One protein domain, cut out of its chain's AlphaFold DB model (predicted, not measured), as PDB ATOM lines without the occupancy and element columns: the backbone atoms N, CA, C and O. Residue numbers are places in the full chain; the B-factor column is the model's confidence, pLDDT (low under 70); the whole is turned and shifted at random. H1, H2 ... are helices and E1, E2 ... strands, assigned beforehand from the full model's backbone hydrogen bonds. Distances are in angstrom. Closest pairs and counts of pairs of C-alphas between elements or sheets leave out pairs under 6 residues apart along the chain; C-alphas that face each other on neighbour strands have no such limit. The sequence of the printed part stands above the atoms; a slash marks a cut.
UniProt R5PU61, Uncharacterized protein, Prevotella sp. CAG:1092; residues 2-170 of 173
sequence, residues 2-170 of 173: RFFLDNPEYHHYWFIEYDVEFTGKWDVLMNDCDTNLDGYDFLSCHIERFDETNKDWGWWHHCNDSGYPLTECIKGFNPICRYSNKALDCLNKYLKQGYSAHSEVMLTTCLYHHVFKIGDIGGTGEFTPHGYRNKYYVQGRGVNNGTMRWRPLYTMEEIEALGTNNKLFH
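Overview. This is residues 2 to 170 of the 173 residues of an uncharacterized protein of Prevotella sp. CAG:1092 (UniProt R5PU61). A small, twisted sheet, whose two inner strands E2 and E3 bend sharply, has H4 packed across one face, with H3 standing up from the same face. H2 only grazes the sheet, a long loop of residues 50 to 73 joins E2 to E3, and the long stretch of residues 121 to 155 leads out to H5, far from the sheet at one end of the longest span. The printed part has 169 residues, with H1 E1 H2 E2 E3 H3 H4 E4 H5 along the chain; the mixed sheet has the order E1 E3 E2 E4. The class is mixed, helices and strands, with under half of the residues in named elements. The whole is compact, with a radius of gyration of the C-alphas of 15.8 A, and rounded, spanning 47 by 40 by 29 A.

Along the chain. Find C-alpha 2 at (129.099, 197.445, 228.969), where H1, residues 2 to 6, begins. Next come E1, residues 12 to 16, 13.2 A long, and H2, residues 26 to 36, 15.4 A. E2, residues 42 to 49, is 15.2 A long and bends by 100 degrees at residue 45. E3, residues 74 to 84, begins at C-alpha 74, (149.746, 190.082, 238.971), is 18.2 A long and bends by 112 degrees at residue 79. H3, residues 85 to 96, measures 16.8 A, and H4, residues 103 to 113, 15.5 A. E4 is residues 118 to 120; H5, residues 156 to 162, ends at C-alpha 162, (162.617, 203.477, 214.097).

Arrangement. Look first at E1 and E3, antiparallel, with N 13 and O 83 2.8 A apart. E2 and E3 are an antiparallel hairpin, with N 77 and O 45 at 2.8 A. E2 and E4 are parallel, with N 119 and O 42 at 2.8 A. E1, H2 and E2 form a split strand-helix-strand unit, two strands running the same way with E3 between them; its crossover is left-handed. H4 is on the sheet at a height of 7.4 A, across E3 at 76 degrees on the local plane; the closest C-alphas, of Lys 75 and Val 105, are 4.5 A apart. H3 and H4 touch at Ala 87 and Leu 111, C-alphas 6.7 A apart, opposite ways at a steep tilt of 70.0 degrees, only just short of about perpendicular. H1 is close but not clearly touching H3; the closest C-alphas, of Phe 4 and Leu 88, are 7.4 A apart. H5 is not on the sheet. Every O i to N i+4 pair is within hydrogen-bond range in H1, H2, H3 and H5, and 6 of 7 in H4.

Size, cuts and confidence. The farthest C-alphas, of Gln 97 and Ala 161, are 47.8 A apart. The printed part has no cut. The links E2 to E3 and E4 to H5 are long. Look at residues 21 to 22, which pair antiparallel with residues 168 to 169. Mean pLDDT of the printed part is 95.9, and no printed residue is under 70.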
ATOM      1  N   ARG A   2     130.418 197.256 229.599       92.81
ATOM      2  CA  ARG A   2     129.099 197.445 228.969       92.81
ATOM      3  C   ARG A   2     128.953 196.783 227.591       92.81
ATOM      4  O   ARG A   2     128.006 196.035 227.406       92.81
ATOM      5  N   PHE A   3     129.920 196.981 226.694       96.06
ATOM      6  CA  PHE A   3     129.899 196.390 225.349       96.06
ATOM      7  C   PHE A   3     129.724 194.862 225.362       96.06
ATOM      8  O   PHE A   3     128.895 194.342 224.631       96.06
ATOM      9  N   PHE A   4     130.450 194.161 226.235       96.94
ATOM     10  CA  PHE A   4     130.320 192.711 226.420       96.94
ATOM     11  C   PHE A   4     128.924 192.298 226.897       96.94
ATOM     12  O   PHE A   4     128.374 191.325 226.402       96.94
ATOM     13  N   LEU A   5     128.338 193.044 227.838       96.69
ATOM     14  CA  LEU A   5     127.000 192.740 228.354       96.69
ATOM     15  C   LEU A   5     125.912 192.953 227.301       96.69
ATOM     16  O   LEU A   5     124.927 192.221 227.291       96.69
ATOM     17  N   ASP A   6     126.093 193.956 226.444       98.06
ATOM     18  CA  ASP A   6     125.161 194.257 225.358       98.06
ATOM     19  C   ASP A   6     125.357 193.328 224.148       98.06
ATOM     20  O   ASP A   6     124.422 193.149 223.376       98.06
ATOM     21  N   ASN A   7     126.545 192.729 223.996       97.81
ATOM     22  CA  ASN A   7     126.897 191.854 222.876       97.81
ATOM     23  C   ASN A   7     127.655 190.602 223.376       97.81
ATOM     24  O   ASN A   7     128.877 190.510 223.203       97.81
ATOM     25  N   PRO A   8     126.984 189.663 224.068       96.75
ATOM     26  CA  PRO A   8     127.613 188.506 224.713       96.75
ATOM     27  C   PRO A   8     127.958 187.355 223.750       96.75
ATOM     28  O   PRO A   8     128.407 186.304 224.198       96.75
ATOM     29  N   GLU A   9     127.718 187.502 222.450       97.38
ATOM     30  CA  GLU A   9     127.881 186.454 221.440       97.38
ATOM     31  C   GLU A   9     129.307 186.324 220.893       97.38
ATOM     32  O   GLU A   9     129.644 185.300 220.297       97.38
ATOM     33  N   TYR A  10     130.157 187.337 221.084       97.75
ATOM     34  CA  TYR A  10     131.528 187.282 220.588       97.75
ATOM     35  C   TYR A  10     132.370 186.309 221.412       97.75
ATOM     36  O   TYR A  10     132.317 186.280 222.644       97.75
ATOM     37  N   HIS A  11     133.203 185.538 220.714       96.31
ATOM     38  CA  HIS A  11     134.164 184.635 221.345       96.31
ATOM     39  C   HIS A  11     135.284 185.414 222.051       96.31
ATOM     40  O   HIS A  11     135.635 185.125 223.200       96.31
ATOM     41  N   HIS A  12     135.787 186.450 221.374       97.75
ATOM     42  CA  HIS A  12     136.842 187.332 221.848       97.75
ATOM     43  C   HIS A  12     136.439 188.802 221.749       97.75
ATOM     44  O   HIS A  12     135.718 189.203 220.837       97.75
ATOM     45  N   TYR A  13     136.967 189.609 222.665       98.12
ATOM     46  CA  TYR A  13     136.755 191.050 222.735       98.12
ATOM     47  C   TYR A  13     138.103 191.746 222.790       98.12
ATOM     48  O   TYR A  13     138.890 191.479 223.698       98.12
ATOM     49  N   TRP A  14     138.347 192.655 221.853       97.88
ATOM     50  CA  TRP A  14     139.516 193.523 221.877       97.88
ATOM     51  C   TRP A  14     139.164 194.871 222.495       97.88
ATOM     52  O   TRP A  14     138.156 195.488 222.151       97.88
ATOM     53  N   PHE A  15     140.018 195.320 223.404       97.38
ATOM     54  CA  PHE A  15     140.060 196.686 223.897       97.38
ATOM     55  C   PHE A  15     141.388 197.297 223.460       97.38
ATOM     56  O   PHE A  15     142.435 196.675 223.632       97.38
ATOM     57  N   ILE A  16     141.327 198.482 222.859       97.56
ATOM     58  CA  ILE A  16     142.486 199.215 222.355       97.56
ATOM     59  C   ILE A  16     142.268 200.682 222.723       97.56
ATOM     60  O   ILE A  16     141.236 201.261 222.369       97.56
ATOM     61  N   GLU A  17     143.199 201.258 223.474       97.31
ATOM     62  CA  GLU A  17     143.224 202.682 223.788       97.31
ATOM     63  C   GLU A  17     143.504 203.502 222.525       97.31
ATOM     64  O   GLU A  17     144.104 203.034 221.559       97.31
ATOM     65  N   TYR A  18     143.017 204.741 222.516       96.00
ATOM     66  CA  TYR A  18     143.067 205.612 221.339       96.00
ATOM     67  C   TYR A  18     144.493 206.042 220.964       96.00
ATOM     68  O   TYR A  18     144.704 206.519 219.853       96.00
ATOM     69  N   ASP A  19     145.443 205.913 221.888       97.00
ATOM     70  CA  ASP A  19     146.845 206.291 221.745       97.00
ATOM     71  C   ASP A  19     147.783 205.078 221.597       97.00
ATOM     72  O   ASP A  19     148.992 205.180 221.834       97.00
ATOM     73  N   VAL A  20     147.237 203.937 221.163       97.88
ATOM     74  CA  VAL A  20     148.010 202.784 220.691       97.88
ATOM     75  C   VAL A  20     148.145 202.836 219.172       97.88
ATOM     76  O   VAL A  20     147.148 202.826 218.453       97.88
ATOM     77  N   GLU A  21     149.380 202.786 218.681       97.38
ATOM     78  CA  GLU A  21     149.684 202.642 217.255       97.38
ATOM     79  C   GLU A  21     150.238 201.247 216.963       97.38
ATOM     80  O   GLU A  21     151.020 200.703 217.745       97.38
ATOM     81  N   PHE A  22     149.881 200.673 215.815       97.88
ATOM     82  CA  PHE A  22     150.484 199.440 215.323       97.88
ATOM     83  C   PHE A  22     151.096 199.673 213.947       97.88
ATOM     84  O   PHE A  22     150.379 199.875 212.977       97.88
ATOM     85  N   THR A  23     152.417 199.524 213.822       97.50
ATOM     86  CA  THR A  23     153.120 199.745 212.541       97.50
ATOM     87  C   THR A  23     152.847 198.676 211.478       97.50
ATOM     88  O   THR A  23     153.423 198.697 210.390       97.50
ATOM     89  N   GLY A  24     152.019 197.682 211.801       96.12
ATOM     90  CA  GLY A  24     151.581 196.634 210.891       96.12
ATOM     91  C   GLY A  24     150.118 196.783 210.493       96.12
ATOM     92  O   GLY A  24     149.452 197.772 210.775       96.12
ATOM     93  N   LYS A  25     149.578 195.742 209.863       97.12
ATOM     94  CA  LYS A  25     148.135 195.650 209.625       97.12
ATOM     95  C   LYS A  25     147.461 194.952 210.801       97.12
ATOM     96  O   LYS A  25     147.900 193.876 211.200       97.12
ATOM     97  N   TRP A  26     146.399 195.538 211.345       97.25
ATOM     98  CA  TRP A  26     145.709 195.011 212.530       97.25
ATOM     99  C   TRP A  26     145.268 193.546 212.400       97.25
ATOM    100  O   TRP A  26     145.371 192.789 213.363       97.25
ATOM    101  N   ASP A  27     144.869 193.120 211.202       97.06
ATOM    102  CA  ASP A  27     144.514 191.730 210.904       97.06
ATOM    103  C   ASP A  27     145.681 190.754 211.127       97.06
ATOM    104  O   ASP A  27     145.455 189.639 211.580       97.06
ATOM    105  N   VAL A  28     146.934 191.158 210.894       97.31
ATOM    106  CA  VAL A  28     148.120 190.324 211.159       97.31
ATOM    107  C   VAL A  28     148.257 190.010 212.647       97.31
ATOM    108  O   VAL A  28     148.580 188.880 213.007       97.31
ATOM    109  N   LEU A  29     148.033 190.994 213.520       98.06
ATOM    110  CA  LEU A  29     148.090 190.789 214.968       98.06
ATOM    111  C   LEU A  29     146.885 189.972 215.444       98.06
ATOM    112  O   LEU A  29     147.055 188.984 216.159       98.06
ATOM    113  N   MET A  30     145.680 190.369 215.030       97.62
ATOM    114  CA  MET A  30     144.439 189.747 215.489       97.62
ATOM    115  C   MET A  30     144.319 188.295 215.011       97.62
ATOM    116  O   MET A  30     144.108 187.414 215.840       97.62
ATOM    117  N   ASN A  31     144.564 188.014 213.724       97.75
ATOM    118  CA  ASN A  31     144.502 186.651 213.184       97.75
ATOM    119  C   ASN A  31     145.565 185.737 213.800       97.75
ATOM    120  O   ASN A  31     145.301 184.559 214.026       97.75
ATOM    121  N   ASP A  32     146.765 186.255 214.082       98.31
ATOM    122  CA  ASP A  32     147.797 185.478 214.770       98.31
ATOM    123  C   ASP A  32     147.361 185.114 216.192       98.31
ATOM    124  O   ASP A  32     147.510 183.962 216.592       98.31
ATOM    125  N   CYS A  33     146.769 186.051 216.937       98.00
ATOM    126  CA  CYS A  33     146.238 185.773 218.272       98.00
ATOM    127  C   CYS A  33     145.056 184.793 218.232       98.00
ATOM    128  O   CYS A  33     144.964 183.907 219.079       98.00
ATOM    129  N   ASP A  34     144.160 184.920 217.258       95.62
ATOM    130  CA  ASP A  34     143.010 184.021 217.117       95.62
ATOM    131  C   ASP A  34     143.407 182.632 216.615       95.62
ATOM    132  O   ASP A  34     142.775 181.652 216.977       95.62
ATOM    133  N   THR A  35     144.486 182.508 215.841       97.12
ATOM    134  CA  THR A  35     144.949 181.203 215.341       97.12
ATOM    135  C   THR A  35     145.859 180.500 216.344       97.12
ATOM    136  O   THR A  35     145.696 179.314 216.623       97.12
ATOM    137  N   ASN A  36     146.844 181.218 216.886       98.31
ATOM    138  CA  ASN A  36     147.935 180.622 217.660       98.31
ATOM    139  C   ASN A  36     147.742 180.761 219.174       98.31
ATOM    140  O   ASN A  36     148.369 180.028 219.941       98.31
ATOM    141  N   LEU A  37     146.877 181.677 219.615       98.12
ATOM    142  CA  LEU A  37     146.591 181.934 221.026       98.12
ATOM    143  C   LEU A  37     145.098 181.804 221.356       98.12
ATOM    144  O   LEU A  37     144.665 182.348 222.365       98.12
ATOM    145  N   ASP A  38     144.297 181.081 220.569       96.62
ATOM    146  CA  ASP A  38     142.855 180.893 220.824       96.62
ATOM    147  C   ASP A  38     142.557 180.406 222.253       96.62
ATOM    148  O   ASP A  38     141.706 180.942 222.950       96.62
ATOM    149  N   GLY A  39     143.357 179.457 222.751       97.50
ATOM    150  CA  GLY A  39     143.225 178.934 224.113       97.50
ATOM    151  C   GLY A  39     143.682 179.882 225.232       97.50
ATOM    152  O   GLY A  39     143.744 179.444 226.380       97.50
ATOM    153  N   TYR A  40     144.085 181.119 224.919       98.56
ATOM    154  CA  TYR A  40     144.391 182.159 225.903       98.56
ATOM    155  C   TYR A  40     143.183 183.057 226.139       98.56
ATOM    156  O   TYR A  40     142.622 183.662 225.226       98.56
ATOM    157  N   ASP A  41     142.856 183.215 227.409       98.69
ATOM    158  CA  ASP A  41     141.646 183.871 227.870       98.69
ATOM    159  C   ASP A  41     141.829 185.366 228.103       98.69
ATOM    160  O   ASP A  41     140.845 186.108 228.110       98.69
ATOM    161  N   PHE A  42     143.075 185.790 228.297       98.75
ATOM    162  CA  PHE A  42     143.463 187.185 228.393       98.75
ATOM    163  C   PHE A  42     144.839 187.393 227.773       98.75
ATOM    164  O   PHE A  42     145.794 186.700 228.126       98.75
ATOM    165  N   LEU A  43     144.930 188.348 226.852       98.81
ATOM    166  CA  LEU A  43     146.172 188.762 226.211       98.81
ATOM    167  C   LEU A  43     146.423 190.234 226.501       98.81
ATOM    168  O   LEU A  43     145.498 191.030 226.355       98.81
ATOM    169  N   SER A  44     147.647 190.587 226.885       98.31
ATOM    170  CA  SER A  44     148.039 191.975 227.162       98.31
ATOM    171  C   SER A  44     149.557 192.172 227.047       98.31
ATOM    172  O   SER A  44     150.256 191.308 226.513       98.31
ATOM    173  N   CYS A  45     150.077 193.302 227.526       97.69
ATOM    174  CA  CYS A  45     151.503 193.627 227.550       97.69
ATOM    175  C   CYS A  45     152.053 193.677 228.985       97.69
ATOM    176  O   CYS A  45     151.315 193.911 229.937       97.69
ATOM    177  N   HIS A  46     153.368 193.498 229.140       96.06
ATOM    178  CA  HIS A  46     154.126 193.620 230.399       96.06
ATOM    179  C   HIS A  46     153.460 192.938 231.601       96.06
ATOM    180  O   HIS A  46     153.263 193.555 232.657       96.06
ATOM    181  N   ILE A  47     153.092 191.668 231.417       97.50
ATOM    182  CA  ILE A  47     152.424 190.877 232.453       97.50
ATOM    183  C   ILE A  47     153.466 190.321 233.416       97.50
ATOM    184  O   ILE A  47     154.359 189.569 233.023       97.50
ATOM    185  N   GLU A  48     153.350 190.693 234.689       96.12
ATOM    186  CA  GLU A  48     154.365 190.431 235.708       96.12
ATOM    187  C   GLU A  48     153.713 190.139 237.062       96.12
ATOM    188  O   GLU A  48     152.714 190.761 237.437       96.12
ATOM    189  N   ARG A  49     154.301 189.212 237.823       97.50
ATOM    190  CA  ARG A  49     153.960 189.034 239.239       97.50
ATOM    191  C   ARG A  49     154.477 190.213 240.043       97.50
ATOM    192  O   ARG A  49     155.467 190.836 239.666       97.50
ATOM    193  N   PHE A  50     153.847 190.467 241.178       96.88
ATOM    194  CA  PHE A  50     154.493 191.248 242.219       96.88
ATOM    195  C   PHE A  50     155.801 190.566 242.651       96.88
ATOM    196  O   PHE A  50     155.801 189.384 243.002       96.88
ATOM    197  N   ASP A  51     156.903 191.312 242.651       94.81
ATOM    198  CA  ASP A  51     158.181 190.871 243.205       94.81
ATOM    199  C   ASP A  51     159.023 192.053 243.718       94.81
ATOM    200  O   ASP A  51     158.648 193.222 243.620       94.81
ATOM    201  N   GLU A  52     160.201 191.754 244.271       93.44
ATOM    202  CA  GLU A  52     161.111 192.772 244.809       93.44
ATOM    203  C   GLU A  52     161.629 193.771 243.763       93.44
ATOM    204  O   GLU A  52     162.042 194.870 244.129       93.44
ATOM    205  N   THR A  53     161.625 193.416 242.476       90.56
ATOM    206  CA  THR A  53     162.116 194.279 241.392       90.56
ATOM    207  C   THR A  53     161.091 195.326 240.974       90.56
ATOM    208  O   THR A  53     161.474 196.386 240.475       90.56
ATOM    209  N   ASN A  54     159.800 195.059 241.201       91.56
ATOM    210  CA  ASN A  54     158.702 195.947 240.821       91.56
ATOM    211  C   ASN A  54     157.832 196.424 241.998       91.56
ATOM    212  O   ASN A  54     156.847 197.129 241.769       91.56
ATOM    213  N   LYS A  55     158.200 196.107 243.246       94.00
ATOM    214  CA  LYS A  55     157.444 196.455 244.465       94.00
ATOM    215  C   LYS A  55     157.150 197.945 244.659       94.00
ATOM    216  O   LYS A  55     156.167 198.289 245.315       94.00
ATOM    217  N   ASP A  56     157.994 198.809 244.096       92.75
ATOM    218  CA  ASP A  56     157.889 200.266 244.218       92.75
ATOM    219  C   ASP A  56     156.868 200.865 243.235       92.75
ATOM    220  O   ASP A  56     156.576 202.063 243.274       92.75
ATOM    221  N   TRP A  57     156.293 200.049 242.344       93.12
ATOM    222  CA  TRP A  57     155.210 200.486 241.475       93.12
ATOM    223  C   TRP A  57     153.944 200.753 242.303       93.12
ATOM    224  O   TRP A  57     153.289 199.841 242.802       93.12
ATOM    225  N   GLY A  58     153.604 202.035 242.468       92.19
ATOM    226  CA  GLY A  58     152.613 202.488 243.453       92.19
ATOM    227  C   GLY A  58     151.215 201.869 243.325       92.19
ATOM    228  O   GLY A  58     150.511 201.752 244.329       92.19
ATOM    229  N   TRP A  59     150.823 201.419 242.129       94.56
ATOM    230  CA  TRP A  59     149.515 200.798 241.893       94.56
ATOM    231  C   TRP A  59     149.332 199.442 242.572       94.56
ATOM    232  O   TRP A  59     148.192 199.024 242.758       94.56
ATOM    233  N   TRP A  60     150.410 198.789 243.015       95.31
ATOM    234  CA  TRP A  60     150.292 197.608 243.867       95.31
ATOM    235  C   TRP A  60     149.557 197.908 245.172       95.31
ATOM    236  O   TRP A  60     148.714 197.125 245.602       95.31
ATOM    237  N   HIS A  61     149.866 199.050 245.787       92.81
ATOM    238  CA  HIS A  61     149.443 199.390 247.147       92.81
ATOM    239  C   HIS A  61     148.199 200.276 247.172       92.81
ATOM    240  O   HIS A  61     147.476 200.326 248.167       92.81
ATOM    241  N   HIS A  62     147.954 201.012 246.090       91.62
ATOM    242  CA  HIS A  62     146.892 202.003 246.050       91.62
ATOM    243  C   HIS A  62     145.511 201.353 245.922       91.62
ATOM    244  O   HIS A  62     145.162 200.832 244.863       91.62
ATOM    245  N   CYS A  63     144.716 201.433 246.997       87.06
ATOM    246  CA  CYS A  63     143.325 200.967 247.037       87.06
ATOM    247  C   CYS A  63     143.153 199.527 246.522       87.06
ATOM    248  O   CYS A  63     142.202 199.238 245.799       87.06
ATOM    249  N   ASN A  64     144.094 198.641 246.862       92.06
ATOM    250  CA  ASN A  64     144.063 197.251 246.430       92.06
ATOM    251  C   ASN A  64     143.226 196.400 247.393       92.06
ATOM    252  O   ASN A  64     143.715 195.929 248.416       92.06
ATOM    253  N   ASP A  65     141.967 196.205 247.023       94.56
ATOM    254  CA  ASP A  65     141.031 195.233 247.581       94.56
ATOM    255  C   ASP A  65     140.682 194.188 246.507       94.56
ATOM    256  O   ASP A  65     139.526 193.926 246.172       94.56
ATOM    257  N   SER A  66     141.723 193.626 245.885       95.12
ATOM    258  CA  SER A  66     141.577 192.595 244.853       95.12
ATOM    259  C   SER A  66     141.142 191.236 245.399       95.12
ATOM    260  O   SER A  66     140.960 190.323 244.604       95.12
ATOM    261  N   GLY A  67     141.012 191.083 246.721       96.50
ATOM    262  CA  GLY A  67     140.713 189.811 247.382       96.50
ATOM    263  C   GLY A  67     141.922 188.892 247.602       96.50
ATOM    264  O   GLY A  67     141.754 187.823 248.185       96.50
ATOM    265  N   TYR A  68     143.125 189.308 247.189       97.25
ATOM    266  CA  TYR A  68     144.364 188.530 247.310       97.25
ATOM    267  C   TYR A  68     145.481 189.341 247.983       97.25
ATOM    268  O   TYR A  68     145.515 190.569 247.859       97.25
ATOM    269  N   PRO A  69     146.424 188.686 248.687       96.50
ATOM    270  CA  PRO A  69     147.611 189.366 249.193       96.50
ATOM    271  C   PRO A  69     148.504 189.850 248.039       96.50
ATOM    272  O   PRO A  69     148.524 189.264 246.956       96.50
ATOM    273  N   LEU A  70     149.300 190.900 248.277       95.94
ATOM    274  CA  LEU A  70     150.169 191.497 247.247       95.94
ATOM    275  C   LEU A  70     151.119 190.492 246.595       95.94
ATOM    276  O   LEU A  70     151.303 190.528 245.386       95.94
ATOM    277  N   THR A  71     151.668 189.559 247.371       96.56
ATOM    278  CA  THR A  71     152.570 188.502 246.886       96.56
ATOM    279  C   THR A  71     151.920 187.543 245.889       96.56
ATOM    280  O   THR A  71     152.615 186.780 245.226       96.56
ATOM    281  N   GLU A  72     150.594 187.567 245.788       97.38
ATOM    282  CA  GLU A  72     149.809 186.777 244.845       97.38
ATOM    283  C   GLU A  72     149.208 187.630 243.718       97.38
ATOM    284  O   GLU A  72     148.530 187.099 242.837       97.38
ATOM    285  N   CYS A  73     149.446 188.943 243.726       97.94
ATOM    286  CA  CYS A  73     148.956 189.847 242.698       97.94
ATOM    287  C   CYS A  73     149.809 189.768 241.427       97.94
ATOM    288  O   CYS A  73     151.025 189.558 241.447       97.94
ATOM    289  N   ILE A  74     149.142 189.990 240.299       97.81
ATOM    290  CA  ILE A  74     149.746 190.082 238.971       97.81
ATOM    291  C   ILE A  74     149.281 191.387 238.354       97.81
ATOM    292  O   ILE A  74     148.099 191.725 238.449       97.81
ATOM    293  N   LYS A  75     150.192 192.090 237.686       96.38
ATOM    294  CA  LYS A  75     149.867 193.257 236.873       96.38
ATOM    295  C   LYS A  75     149.949 192.924 235.394       96.38
ATOM    296  O   LYS A  75     150.736 192.067 234.999       96.38
ATOM    297  N   GLY A  76     149.192 193.649 234.587       96.12
ATOM    298  CA  GLY A  76     149.365 193.735 233.141       96.12
ATOM    299  C   GLY A  76     149.227 195.180 232.691       96.12
ATOM    300  O   GLY A  76     148.386 195.906 233.209       96.12
ATOM    301  N   PHE A  77     150.050 195.596 231.737       96.25
ATOM    302  CA  PHE A  77     149.924 196.887 231.079       96.25
ATOM    303  C   PHE A  77     148.889 196.763 229.964       96.25
ATOM    304  O   PHE A  77     149.150 196.095 228.963       96.25
ATOM    305  N   ASN A  78     147.709 197.363 230.154       96.56
ATOM    306  CA  ASN A  78     146.500 197.000 229.399       96.56
ATOM    307  C   ASN A  78     145.991 198.023 228.354       96.56
ATOM    308  O   ASN A  78     144.785 198.001 228.089       96.56
ATOM    309  N   PRO A  79     146.821 198.873 227.707       97.19
ATOM    310  CA  PRO A  79     146.310 199.791 226.685       97.19
ATOM    311  C   PRO A  79     145.838 199.051 225.426       97.19
ATOM    312  O   PRO A  79     145.039 199.562 224.652       97.19
ATOM    313  N   ILE A  80     146.288 197.814 225.223       98.06
ATOM    314  CA  ILE A  80     145.703 196.880 224.270       98.06
ATOM    315  C   ILE A  80     145.584 195.513 224.925       98.06
ATOM    316  O   ILE A  80     146.566 194.961 225.418       98.06
ATOM    317  N   CYS A  81     144.382 194.953 224.909       98.06
ATOM    318  CA  CYS A  81     144.154 193.616 225.422       98.06
ATOM    319  C   CYS A  81     143.013 192.886 224.713       98.06
ATOM    320  O   CYS A  81     142.081 193.492 224.181       98.06
ATOM    321  N   ARG A  82     143.093 191.553 224.729       98.50
ATOM    322  CA  ARG A  82     142.035 190.654 224.259       98.50
ATOM    323  C   ARG A  82     141.503 189.851 225.427       98.50
ATOM    324  O   ARG A  82     142.289 189.250 226.151       98.50
ATOM    325  N   TYR A  83     140.190 189.758 225.551       98.56
ATOM    326  CA  TYR A  83     139.525 188.875 226.502       98.56
ATOM    327  C   TYR A  83     138.751 187.786 225.773       98.56
ATOM    328  O   TYR A  83     138.102 188.057 224.764       98.56
ATOM    329  N   SER A  84     138.735 186.583 226.331       98.56
ATOM    330  CA  SER A  84     137.675 185.618 226.048       98.56
ATOM    331  C   SER A  84     136.364 186.052 226.691       98.56
ATOM    332  O   SER A  84     136.337 186.737 227.719       98.56
ATOM    333  N   ASN A  85     135.259 185.599 226.109       98.06
ATOM    334  CA  ASN A  85     133.923 185.801 226.656       98.06
ATOM    335  C   ASN A  85     133.823 185.387 228.138       98.06
ATOM    336  O   ASN A  85     133.421 186.174 228.997       98.06
ATOM    337  N   LYS A  86     134.290 184.173 228.456       98.19
ATOM    338  CA  LYS A  86     134.284 183.619 229.819       98.19
ATOM    339  C   LYS A  86     135.157 184.412 230.800       98.19
ATOM    340  O   LYS A  86     134.792 184.520 231.969       98.19
ATOM    341  N   ALA A  87     136.268 184.997 230.344       98.44
ATOM    342  CA  ALA A  87     137.088 185.872 231.180       98.44
ATOM    343  C   ALA A  87     136.317 187.143 231.562       98.44
ATOM    344  O   ALA A  87     136.299 187.530 232.730       98.44
ATOM    345  N   LEU A  88     135.615 187.765 230.608       98.25
ATOM    346  CA  LEU A  88     134.782 188.934 230.897       98.25
ATOM    347  C   LEU A  88     133.589 188.599 231.793       98.25
ATOM    348  O   LEU A  88     133.276 189.386 232.683       98.25
ATOM    349  N   ASP A  89     132.950 187.442 231.632       98.19
ATOM    350  CA  ASP A  89     131.892 187.009 232.553       98.19
ATOM    351  C   ASP A  89     132.416 186.811 233.988       98.19
ATOM    352  O   ASP A  89     131.796 187.277 234.950       98.19
ATOM    353  N   CYS A  90     133.590 186.189 234.146       98.44
ATOM    354  CA  CYS A  90     134.250 186.054 235.444       98.44
ATOM    355  C   CYS A  90     134.519 187.424 236.079       98.44
ATOM    356  O   CYS A  90     134.074 187.673 237.201       98.44
ATOM    357  N   LEU A  91     135.139 188.344 235.335       97.94
ATOM    358  CA  LEU A  91     135.405 189.707 235.798       97.94
ATOM    359  C   LEU A  91     134.118 190.443 236.189       97.94
ATOM    360  O   LEU A  91     134.086 191.114 237.216       97.94
ATOM    361  N   ASN A  92     133.033 190.283 235.425       97.50
ATOM    362  CA  ASN A  92     131.736 190.897 235.729       97.50
ATOM    363  C   ASN A  92     131.226 190.471 237.102       97.50
ATOM    364  O   ASN A  92     130.755 191.295 237.885       97.50
ATOM    365  N   LYS A  93     131.286 189.165 237.372       97.56
ATOM    366  CA  LYS A  93     130.840 188.579 238.635       97.56
ATOM    367  C   LYS A  93     131.741 189.028 239.775       97.56
ATOM    368  O   LYS A  93     131.223 189.429 240.809       97.56
ATOM    369  N   TYR A  94     133.053 189.014 239.557       97.38
ATOM    370  CA  TYR A  94     134.042 189.388 240.560       97.38
ATOM    371  C   TYR A  94     133.902 190.856 240.984       97.38
ATOM    372  O   TYR A  94     133.759 191.152 242.165       97.38
ATOM    373  N   LEU A  95     133.801 191.774 240.020       95.75
ATOM    374  CA  LEU A  95     133.601 193.200 240.300       95.75
ATOM    375  C   LEU A  95     132.251 193.475 240.988       95.75
ATOM    376  O   LEU A  95     132.162 194.329 241.865       95.75
ATOM    377  N   LYS A  96     131.189 192.727 240.652       96.81
ATOM    378  CA  LYS A  96     129.878 192.844 241.322       96.81
ATOM    379  C   LYS A  96     129.869 192.347 242.768       96.81
ATOM    380  O   LYS A  96     128.960 192.714 243.507       96.81
ATOM    381  N   GLN A  97     130.840 191.529 243.171       96.81
ATOM    382  CA  GLN A  97     131.013 191.125 244.570       96.81
ATOM    383  C   GLN A  97     131.640 192.235 245.426       96.81
ATOM    384  O   GLN A  97     131.624 192.129 246.647       96.81
ATOM    385  N   GLY A  98     132.130 193.312 244.801       96.38
ATOM    386  CA  GLY A  98     132.672 194.486 245.486       96.38
ATOM    387  C   GLY A  98     134.196 194.585 245.470       96.38
ATOM    388  O   GLY A  98     134.713 195.606 245.910       96.38
ATOM    389  N   TYR A  99     134.905 193.587 244.931       97.06
ATOM    390  CA  TYR A  99     136.361 193.646 244.788       97.06
ATOM    391  C   TYR A  99     136.791 194.791 243.872       97.06
ATOM    392  O   TYR A  99     136.170 195.055 242.837       97.06
ATOM    393  N   SER A 100     137.878 195.459 244.249       95.31
ATOM    394  CA  SER A 100     138.355 196.658 243.569       95.31
ATOM    395  C   SER A 100     139.856 196.836 243.755       95.31
ATOM    396  O   SER A 100     140.363 196.802 244.865       95.31
ATOM    397  N   ALA A 101     140.572 197.108 242.673       96.19
ATOM    398  CA  ALA A 101     141.960 197.559 242.685       96.19
ATOM    399  C   ALA A 101     142.210 198.391 241.420       96.19
ATOM    400  O   ALA A 101     141.312 198.541 240.583       96.19
ATOM    401  N   HIS A 102     143.429 198.904 241.239       96.56
ATOM    402  CA  HIS A 102     143.822 199.470 239.948       96.56
ATOM    403  C   HIS A 102     143.545 198.454 238.826       96.56
ATOM    404  O   HIS A 102     143.817 197.266 239.002       96.56
ATOM    405  N   SER A 103     143.001 198.887 237.685       94.06
ATOM    406  CA  SER A 103     142.547 197.982 236.612       94.06
ATOM    407  C   SER A 103     143.655 197.035 236.142       94.06
ATOM    408  O   SER A 103     143.422 195.843 235.958       94.06
ATOM    409  N   GLU A 104     144.880 197.546 236.034       95.69
ATOM    410  CA  GLU A 104     146.058 196.762 235.656       95.69
ATOM    411  C   GLU A 104     146.443 195.677 236.659       95.69
ATOM    412  O   GLU A 104     147.138 194.755 236.269       95.69
ATOM    413  N   VAL A 105     145.985 195.751 237.910       97.25
ATOM    414  CA  VAL A 105     146.169 194.703 238.929       97.25
ATOM    415  C   VAL A 105     144.925 193.826 239.021       97.25
ATOM    416  O   VAL A 105     145.019 192.599 239.027       97.25
ATOM    417  N   MET A 106     143.747 194.451 239.077       96.69
ATOM    418  CA  MET A 106     142.473 193.785 239.328       96.69
ATOM    419  C   MET A 106     142.173 192.727 238.264       96.69
ATOM    420  O   MET A 106     141.827 191.589 238.579       96.69
ATOM    421  N   LEU A 107     142.320 193.093 236.990       97.25
ATOM    422  CA  LEU A 107     141.902 192.239 235.882       97.25
ATOM    423  C   LEU A 107     142.777 190.985 235.793       97.25
ATOM    424  O   LEU A 107     142.268 189.869 235.752       97.25
ATOM    425  N   THR A 108     144.094 191.160 235.826       97.69
ATOM    426  CA  THR A 108     145.070 190.068 235.744       97.69
ATOM    427  C   THR A 108     145.054 189.177 236.976       97.69
ATOM    428  O   THR A 108     145.066 187.957 236.834       97.69
ATOM    429  N   THR A 109     144.979 189.762 238.175       98.25
ATOM    430  CA  THR A 109     144.955 188.997 239.432       98.25
ATOM    431  C   THR A 109     143.699 188.131 239.511       98.25
ATOM    432  O   THR A 109     143.803 186.926 239.730       98.25
ATOM    433  N   CYS A 110     142.521 188.710 239.245       98.38
ATOM    434  CA  CYS A 110     141.264 187.962 239.228       98.38
ATOM    435  C   CYS A 110     141.334 186.774 238.262       98.38
ATOM    436  O   CYS A 110     141.090 185.635 238.661       98.38
ATOM    437  N   LEU A 111     141.714 187.023 237.006       98.62
ATOM    438  CA  LEU A 111     141.736 185.984 235.980       98.62
ATOM    439  C   LEU A 111     142.742 184.874 236.298       98.62
ATOM    440  O   LEU A 111     142.422 183.697 236.140       98.62
ATOM    441  N   TYR A 112     143.924 185.226 236.802       98.44
ATOM    442  CA  TYR A 112     144.942 184.240 237.145       98.44
ATOM    443  C   TYR A 112     144.453 183.272 238.225       98.44
ATOM    444  O   TYR A 112     144.553 182.055 238.067       98.44
ATOM    445  N   HIS A 113     143.869 183.803 239.301       98.44
ATOM    446  CA  HIS A 113     143.384 182.988 240.417       98.44
ATOM    447  C   HIS A 113     142.108 182.206 240.102       98.44
ATOM    448  O   HIS A 113     141.804 181.227 240.778       98.44
ATOM    449  N   HIS A 114     141.398 182.577 239.037       98.44
ATOM    450  CA  HIS A 114     140.296 181.790 238.479       98.44
ATOM    451  C   HIS A 114     140.751 180.840 237.356       98.44
ATOM    452  O   HIS A 114     139.923 180.328 236.605       98.44
ATOM    453  N   VAL A 115     142.059 180.556 237.273       98.19
ATOM    454  CA  VAL A 115     142.659 179.539 236.389       98.19
ATOM    455  C   VAL A 115     142.451 179.846 234.897       98.19
ATOM    456  O   VAL A 115     142.459 178.954 234.048       98.19
ATOM    457  N   PHE A 116     142.284 181.124 234.547       98.69
ATOM    458  CA  PHE A 116     142.277 181.552 233.153       98.69
ATOM    459  C   PHE A 116     143.700 181.603 232.603       98.69
ATOM    460  O   PHE A 116     144.655 181.966 233.293       98.69
ATOM    461  N   LYS A 117     143.849 181.259 231.323       98.50
ATOM    462  CA  LYS A 117     145.155 181.272 230.668       98.50
ATOM    463  C   LYS A 117     145.505 182.690 230.213       98.50
ATOM    464  O   LYS A 117     144.867 183.231 229.316       98.50
ATOM    465  N   ILE A 118     146.535 183.276 230.815       98.62
ATOM    466  CA  ILE A 118     146.982 184.652 230.556       98.62
ATOM    467  C   ILE A 118     148.246 184.649 229.690       98.62
ATOM    468  O   ILE A 118     149.121 183.807 229.890       98.62
ATOM    469  N   GLY A 119     148.335 185.569 228.726       98.56
ATOM    470  CA  GLY A 119     149.454 185.669 227.791       98.56
ATOM    471  C   GLY A 119     149.956 187.096 227.586       98.56
ATOM    472  O   GLY A 119     149.174 188.015 227.363       98.56
ATOM    473  N   ASP A 120     151.274 187.264 227.607       98.50
ATOM    474  CA  ASP A 120     151.945 188.504 227.217       98.50
ATOM    475  C   ASP A 120     152.380 188.442 225.741       98.50
ATOM    476  O   ASP A 120     153.218 187.615 225.374       98.50
ATOM    477  N   ILE A 121     151.831 189.313 224.887       98.00
ATOM    478  CA  ILE A 121     152.016 189.260 223.421       98.00
ATOM    479  C   ILE A 121     153.322 189.893 222.908       98.00
ATOM    480  O   ILE A 121     153.537 189.994 221.698       98.00
ATOM    481  N   GLY A 122     154.223 190.309 223.790       96.69
ATOM    482  CA  GLY A 122     155.530 190.834 223.378       96.69
ATOM    483  C   GLY A 122     156.588 190.874 224.471       96.69
ATOM    484  O   GLY A 122     157.724 191.252 224.193       96.69
ATOM    485  N   GLY A 123     156.244 190.464 225.687       95.88
ATOM    486  CA  GLY A 123     157.122 190.508 226.840       95.88
ATOM    487  C   GLY A 123     158.267 189.510 226.810       95.88
ATOM    488  O   GLY A 123     158.589 188.859 225.811       95.88
ATOM    489  N   THR A 124     158.935 189.419 227.953       94.88
ATOM    490  CA  THR A 124     160.136 188.598 228.133       94.88
ATOM    491  C   THR A 124     160.069 187.680 229.355       94.88
ATOM    492  O   THR A 124     161.045 186.967 229.621       94.88
ATOM    493  N   GLY A 125     158.938 187.680 230.065       93.94
ATOM    494  CA  GLY A 125     158.723 186.968 231.323       93.94
ATOM    495  C   GLY A 125     158.027 185.612 231.167       93.94
ATOM    496  O   GLY A 125     157.905 185.072 230.068       93.94
ATOM    497  N   GLU A 126     157.570 185.056 232.293       96.12
ATOM    498  CA  GLU A 126     156.945 183.721 232.357       96.12
ATOM    499  C   GLU A 126     155.588 183.640 231.638       96.12
ATOM    500  O   GLU A 126     155.198 182.573 231.172       96.12
ATOM    501  N   PHE A 127     154.880 184.767 231.520       98.12
ATOM    502  CA  PHE A 127     153.569 184.838 230.873       98.12
ATOM    503  C   PHE A 127     153.660 184.956 229.350       98.12
ATOM    504  O   PHE A 127     152.638 184.917 228.667       98.12
ATOM    505  N   THR A 128     154.860 185.110 228.787       98.56
ATOM    506  CA  THR A 128     155.050 185.251 227.342       98.56
ATOM    507  C   THR A 128     154.934 183.887 226.651       98.56
ATOM    508  O   THR A 128     155.760 183.006 226.905       98.56
ATOM    509  N   PRO A 129     153.964 183.686 225.736       98.25
ATOM    510  CA  PRO A 129     153.851 182.441 224.989       98.25
ATOM    511  C   PRO A 129     155.102 182.150 224.146       98.25
ATOM    512  O   PRO A 129     155.829 183.052 223.714       98.25
ATOM    513  N   HIS A 130     155.352 180.869 223.865       97.25
ATOM    514  CA  HIS A 130     156.484 180.468 223.031       97.25
ATOM    515  C   HIS A 130     156.414 181.138 221.648       97.25
ATOM    516  O   HIS A 130     155.399 181.060 220.961       97.25
ATOM    517  N   GLY A 131     157.502 181.795 221.235       97.62
ATOM    518  CA  GLY A 131     157.572 182.536 219.971       97.62
ATOM    519  C   GLY A 131     157.014 183.965 220.013       97.62
ATOM    520  O   GLY A 131     157.090 184.652 218.998       97.62
ATOM    521  N   TYR A 132     156.501 184.440 221.157       98.31
ATOM    522  CA  TYR A 132     155.947 185.799 221.296       98.31
ATOM    523  C   TYR A 132     156.914 186.811 221.910       98.31
ATOM    524  O   TYR A 132     156.617 188.003 221.947       98.31
ATOM    525  N   ARG A 133     158.102 186.371 222.337       97.75
ATOM    526  CA  ARG A 133     159.127 187.261 222.890       97.75
ATOM    527  C   ARG A 133     159.486 188.367 221.896       97.75
ATOM    528  O   ARG A 133     159.975 188.075 220.808       97.75
ATOM    529  N   ASN A 134     159.276 189.621 222.294       96.62
ATOM    530  CA  ASN A 134     159.443 190.818 221.464       96.62
ATOM    531  C   ASN A 134     158.697 190.786 220.108       96.62
ATOM    532  O   ASN A 134     159.096 191.465 219.156       96.62
ATOM    533  N   LYS A 135     157.635 189.975 219.982       97.56
ATOM    534  CA  LYS A 135     156.931 189.781 218.706       97.56
ATOM    535  C   LYS A 135     156.119 191.015 218.329       97.56
ATOM    536  O   LYS A 135     156.355 191.568 217.254       97.56
ATOM    537  N   TYR A 136     155.222 191.467 219.210       98.19
ATOM    538  CA  TYR A 136     154.338 192.605 218.933       98.19
ATOM    539  C   TYR A 136     154.727 193.903 219.621       98.19
ATOM    540  O   TYR A 136     154.261 194.946 219.204       98.19
ATOM    541  N   TYR A 137     155.625 193.894 220.594       97.62
ATOM    542  CA  TYR A 137     156.258 195.111 221.092       97.62
ATOM    543  C   TYR A 137     157.684 194.793 221.523       97.62
ATOM    544  O   TYR A 137     158.031 193.624 221.654       97.62
ATOM    545  N   VAL A 138     158.526 195.806 221.708       95.56
ATOM    546  CA  VAL A 138     159.871 195.602 222.265       95.56
ATOM    547  C   VAL A 138     159.849 195.981 223.734       95.56
ATOM    548  O   VAL A 138     159.554 197.133 224.050       95.56
ATOM    549  N   GLN A 139     160.186 195.048 224.625       91.31
ATOM    550  CA  GLN A 139     160.418 195.366 226.034       91.31
ATOM    551  C   GLN A 139     161.821 195.971 226.181       91.31
ATOM    552  O   GLN A 139     162.834 195.295 225.981       91.31
ATOM    553  N   GLY A 140     161.894 197.267 226.489       85.81
ATOM    554  CA  GLY A 140     163.166 197.940 226.734       85.81
ATOM    555  C   GLY A 140     163.720 197.622 228.123       85.81
ATOM    556  O   GLY A 140     163.004 197.174 229.014       85.81
ATOM    557  N   ARG A 141     165.020 197.861 228.327       81.06
ATOM    558  CA  ARG A 141     165.634 197.734 229.658       81.06
ATOM    559  C   ARG A 141     165.240 198.914 230.537       81.06
ATOM    560  O   ARG A 141     165.439 200.048 230.124       81.06
ATOM    561  N   GLY A 142     164.805 198.655 231.765       75.00
ATOM    562  CA  GLY A 142     164.419 199.696 232.722       75.00
ATOM    563  C   GLY A 142     162.958 200.127 232.592       75.00
ATOM    564  O   GLY A 142     162.217 199.632 231.746       75.00
ATOM    565  N   VAL A 143     162.539 201.042 233.466       71.88
ATOM    566  CA  VAL A 143     161.141 201.480 233.566       71.88
ATOM    567  C   VAL A 143     160.778 202.362 232.375       71.88
ATOM    568  O   VAL A 143     161.521 203.279 232.030       71.88
ATOM    569  N   ASN A 144     159.613 202.103 231.781       78.75
ATOM    570  CA  ASN A 144     159.074 202.857 230.652       78.75
ATOM    571  C   ASN A 144     159.974 202.905 229.403       78.75
ATOM    572  O   ASN A 144     159.969 203.882 228.655       78.75
ATOM    573  N   ASN A 145     160.738 201.846 229.153       85.94
ATOM    574  CA  ASN A 145     161.528 201.713 227.937       85.94
ATOM    575  C   ASN A 145     160.934 200.660 227.003       85.94
ATOM    576  O   ASN A 145     160.311 199.691 227.434       85.94
ATOM    577  N   GLY A 146     161.206 200.823 225.710       93.50
ATOM    578  CA  GLY A 146     160.598 199.999 224.671       93.50
ATOM    579  C   GLY A 146     159.330 200.624 224.105       93.50
ATOM    580  O   GLY A 146     158.965 201.732 224.490       93.50
ATOM    581  N   THR A 147     158.701 199.927 223.161       96.50
ATOM    582  CA  THR A 147     157.651 200.515 222.316       96.50
ATOM    583  C   THR A 147     156.312 200.644 223.043       96.50
ATOM    584  O   THR A 147     155.572 201.581 222.784       96.50
ATOM    585  N   MET A 148     156.039 199.788 224.032       96.94
ATOM    586  CA  MET A 148     154.885 199.917 224.929       96.94
ATOM    587  C   MET A 148     155.351 200.436 226.286       96.94
ATOM    588  O   MET A 148     156.090 199.744 226.984       96.94
ATOM    589  N   ARG A 149     154.946 201.645 226.674       95.00
ATOM    590  CA  ARG A 149     155.333 202.283 227.946       95.00
ATOM    591  C   ARG A 149     154.250 203.241 228.420       95.00
ATOM    592  O   ARG A 149     153.375 203.575 227.643       95.00
ATOM    593  N   TRP A 150     154.300 203.734 229.658       92.44
ATOM    594  CA  TRP A 150     153.363 204.783 230.092       92.44
ATOM    595  C   TRP A 150     153.759 206.169 229.571       92.44
ATOM    596  O   TRP A 150     152.903 206.943 229.162       92.44
ATOM    597  N   ARG A 151     155.057 206.503 229.607       92.31
ATOM    598  CA  ARG A 151     155.642 207.781 229.155       92.31
ATOM    599  C   ARG A 151     157.131 207.606 228.848       92.31
ATOM    600  O   ARG A 151     157.740 206.757 229.477       92.31
ATOM    601  N   PRO A 152     157.768 208.436 228.008       93.81
ATOM    602  CA  PRO A 152     157.207 209.569 227.269       93.81
ATOM    603  C   PRO A 152     156.347 209.143 226.071       93.81
ATOM    604  O   PRO A 152     156.343 207.975 225.688       93.81
ATOM    605  N   LEU A 153     155.617 210.107 225.507       94.38
ATOM    606  CA  LEU A 153     154.852 209.935 224.268       94.38
ATOM    607  C   LEU A 153     155.791 209.644 223.096       94.38
ATOM    608  O   LEU A 153     156.949 210.061 223.121       94.38
ATOM    609  N   TYR A 154     155.274 208.948 222.093       95.81
ATOM    610  CA  TYR A 154     155.867 208.828 220.771       95.81
ATOM    611  C   TYR A 154     155.246 209.846 219.821       95.81
ATOM    612  O   TYR A 154     154.029 210.043 219.833       95.81
ATOM    613  N   THR A 155     156.068 210.457 218.972       95.69
ATOM    614  CA  THR A 155     155.572 211.106 217.752       95.69
ATOM    615  C   THR A 155     155.533 210.100 216.604       95.69
ATOM    616  O   THR A 155     156.296 209.131 216.587       95.69
ATOM    617  N   MET A 156     154.681 210.339 215.604       93.88
ATOM    618  CA  MET A 156     154.672 209.498 214.400       93.88
ATOM    619  C   MET A 156     156.024 209.534 213.670       93.88
ATOM    620  O   MET A 156     156.488 208.498 213.207       93.88
ATOM    621  N   GLU A 157     156.717 210.678 213.669       94.56
ATOM    622  CA  GLU A 157     158.070 210.808 213.103       94.56
ATOM    623  C   GLU A 157     159.088 209.895 213.809       94.56
ATOM    624  O   GLU A 157     159.918 209.267 213.154       94.56
ATOM    625  N   GLU A 158     159.023 209.782 215.142       94.38
ATOM    626  CA  GLU A 158     159.881 208.866 215.904       94.38
ATOM    627  C   GLU A 158     159.585 207.401 215.559       94.38
ATOM    628  O   GLU A 158     160.512 206.607 215.393       94.38
ATOM    629  N   ILE A 159     158.304 207.038 215.437       94.94
ATOM    630  CA  ILE A 159     157.880 205.677 215.079       94.94
ATOM    631  C   ILE A 159     158.372 205.314 213.673       94.94
ATOM    632  O   ILE A 159     158.957 204.244 213.482       94.94
ATOM    633  N   GLU A 160     158.188 206.213 212.706       93.12
ATOM    634  CA  GLU A 160     158.658 206.043 211.330       93.12
ATOM    635  C   GLU A 160     160.187 205.918 211.270       93.12
ATOM    636  O   GLU A 160     160.709 205.008 210.620       93.12
ATOM    637  N   ALA A 161     160.915 206.764 212.008       93.69
ATOM    638  CA  ALA A 161     162.377 206.741 212.055       93.69
ATOM    639  C   ALA A 161     162.948 205.440 212.646       93.69
ATOM    640  O   ALA A 161     164.037 205.014 212.259       93.69
ATOM    641  N   LEU A 162     162.222 204.782 213.560       92.94
ATOM    642  CA  LEU A 162     162.617 203.477 214.097       92.94
ATOM    643  C   LEU A 162     162.526 202.354 213.052       92.94
ATOM    644  O   LEU A 162     163.178 201.322 213.223       92.94
ATOM    645  N   GLY A 163     161.717 202.521 211.999       91.25
ATOM    646  CA  GLY A 163     161.598 201.563 210.895       91.25
ATOM    647  C   GLY A 163     161.170 200.156 211.328       91.25
ATOM    648  O   GLY A 163     161.526 199.166 210.683       91.25
ATOM    649  N   THR A 164     160.459 200.037 212.454       92.00
ATOM    650  CA  THR A 164     160.044 198.732 212.981       92.00
ATOM    651  C   THR A 164     158.729 198.287 212.355       92.00
ATOM    652  O   THR A 164     157.762 199.041 212.311       92.00
ATOM    653  N   ASN A 165     158.669 197.031 211.913       93.81
ATOM    654  CA  ASN A 165     157.462 196.441 211.338       93.81
ATOM    655  C   ASN A 165     156.724 195.582 212.367       93.81
ATOM    656  O   ASN A 165     157.351 194.842 213.143       93.81
ATOM    657  N   ASN A 166     155.390 195.631 212.316       97.00
ATOM    658  CA  ASN A 166     154.500 194.876 213.194       97.00
ATOM    659  C   ASN A 166     154.852 195.083 214.676       97.00
ATOM    660  O   ASN A 166     155.092 194.113 215.406       97.00
ATOM    661  N   LYS A 167     154.947 196.345 215.111       97.94
ATOM    662  CA  LYS A 167     155.159 196.706 216.516       97.94
ATOM    663  C   LYS A 167     154.085 197.661 217.010       97.94
ATOM    664  O   LYS A 167     153.683 198.576 216.301       97.94
ATOM    665  N   LEU A 168     153.643 197.399 218.230       98.12
ATOM    666  CA  LEU A 168     152.761 198.229 219.022       98.12
ATOM    667  C   LEU A 168     153.579 199.323 219.692       98.12
ATOM    668  O   LEU A 168     154.644 199.044 220.261       98.12
ATOM    669  N   PHE A 169     153.043 200.531 219.644       98.00
ATOM    670  CA  PHE A 169     153.561 201.721 220.285       98.00
ATOM    671  C   PHE A 169     152.503 202.322 221.197       98.00
ATOM    672  O   PHE A 169     151.344 202.426 220.812       98.00
ATOM    673  N   HIS A 170     152.911 202.732 222.393       97.69
ATOM    674  CA  HIS A 170     152.064 203.474 223.316       97.69
ATOM    675  C   HIS A 170     152.927 204.286 224.297       97.69
ATOM    676  O   HIS A 170     153.942 203.762 224.779       97.69
TER     677      HIS A 170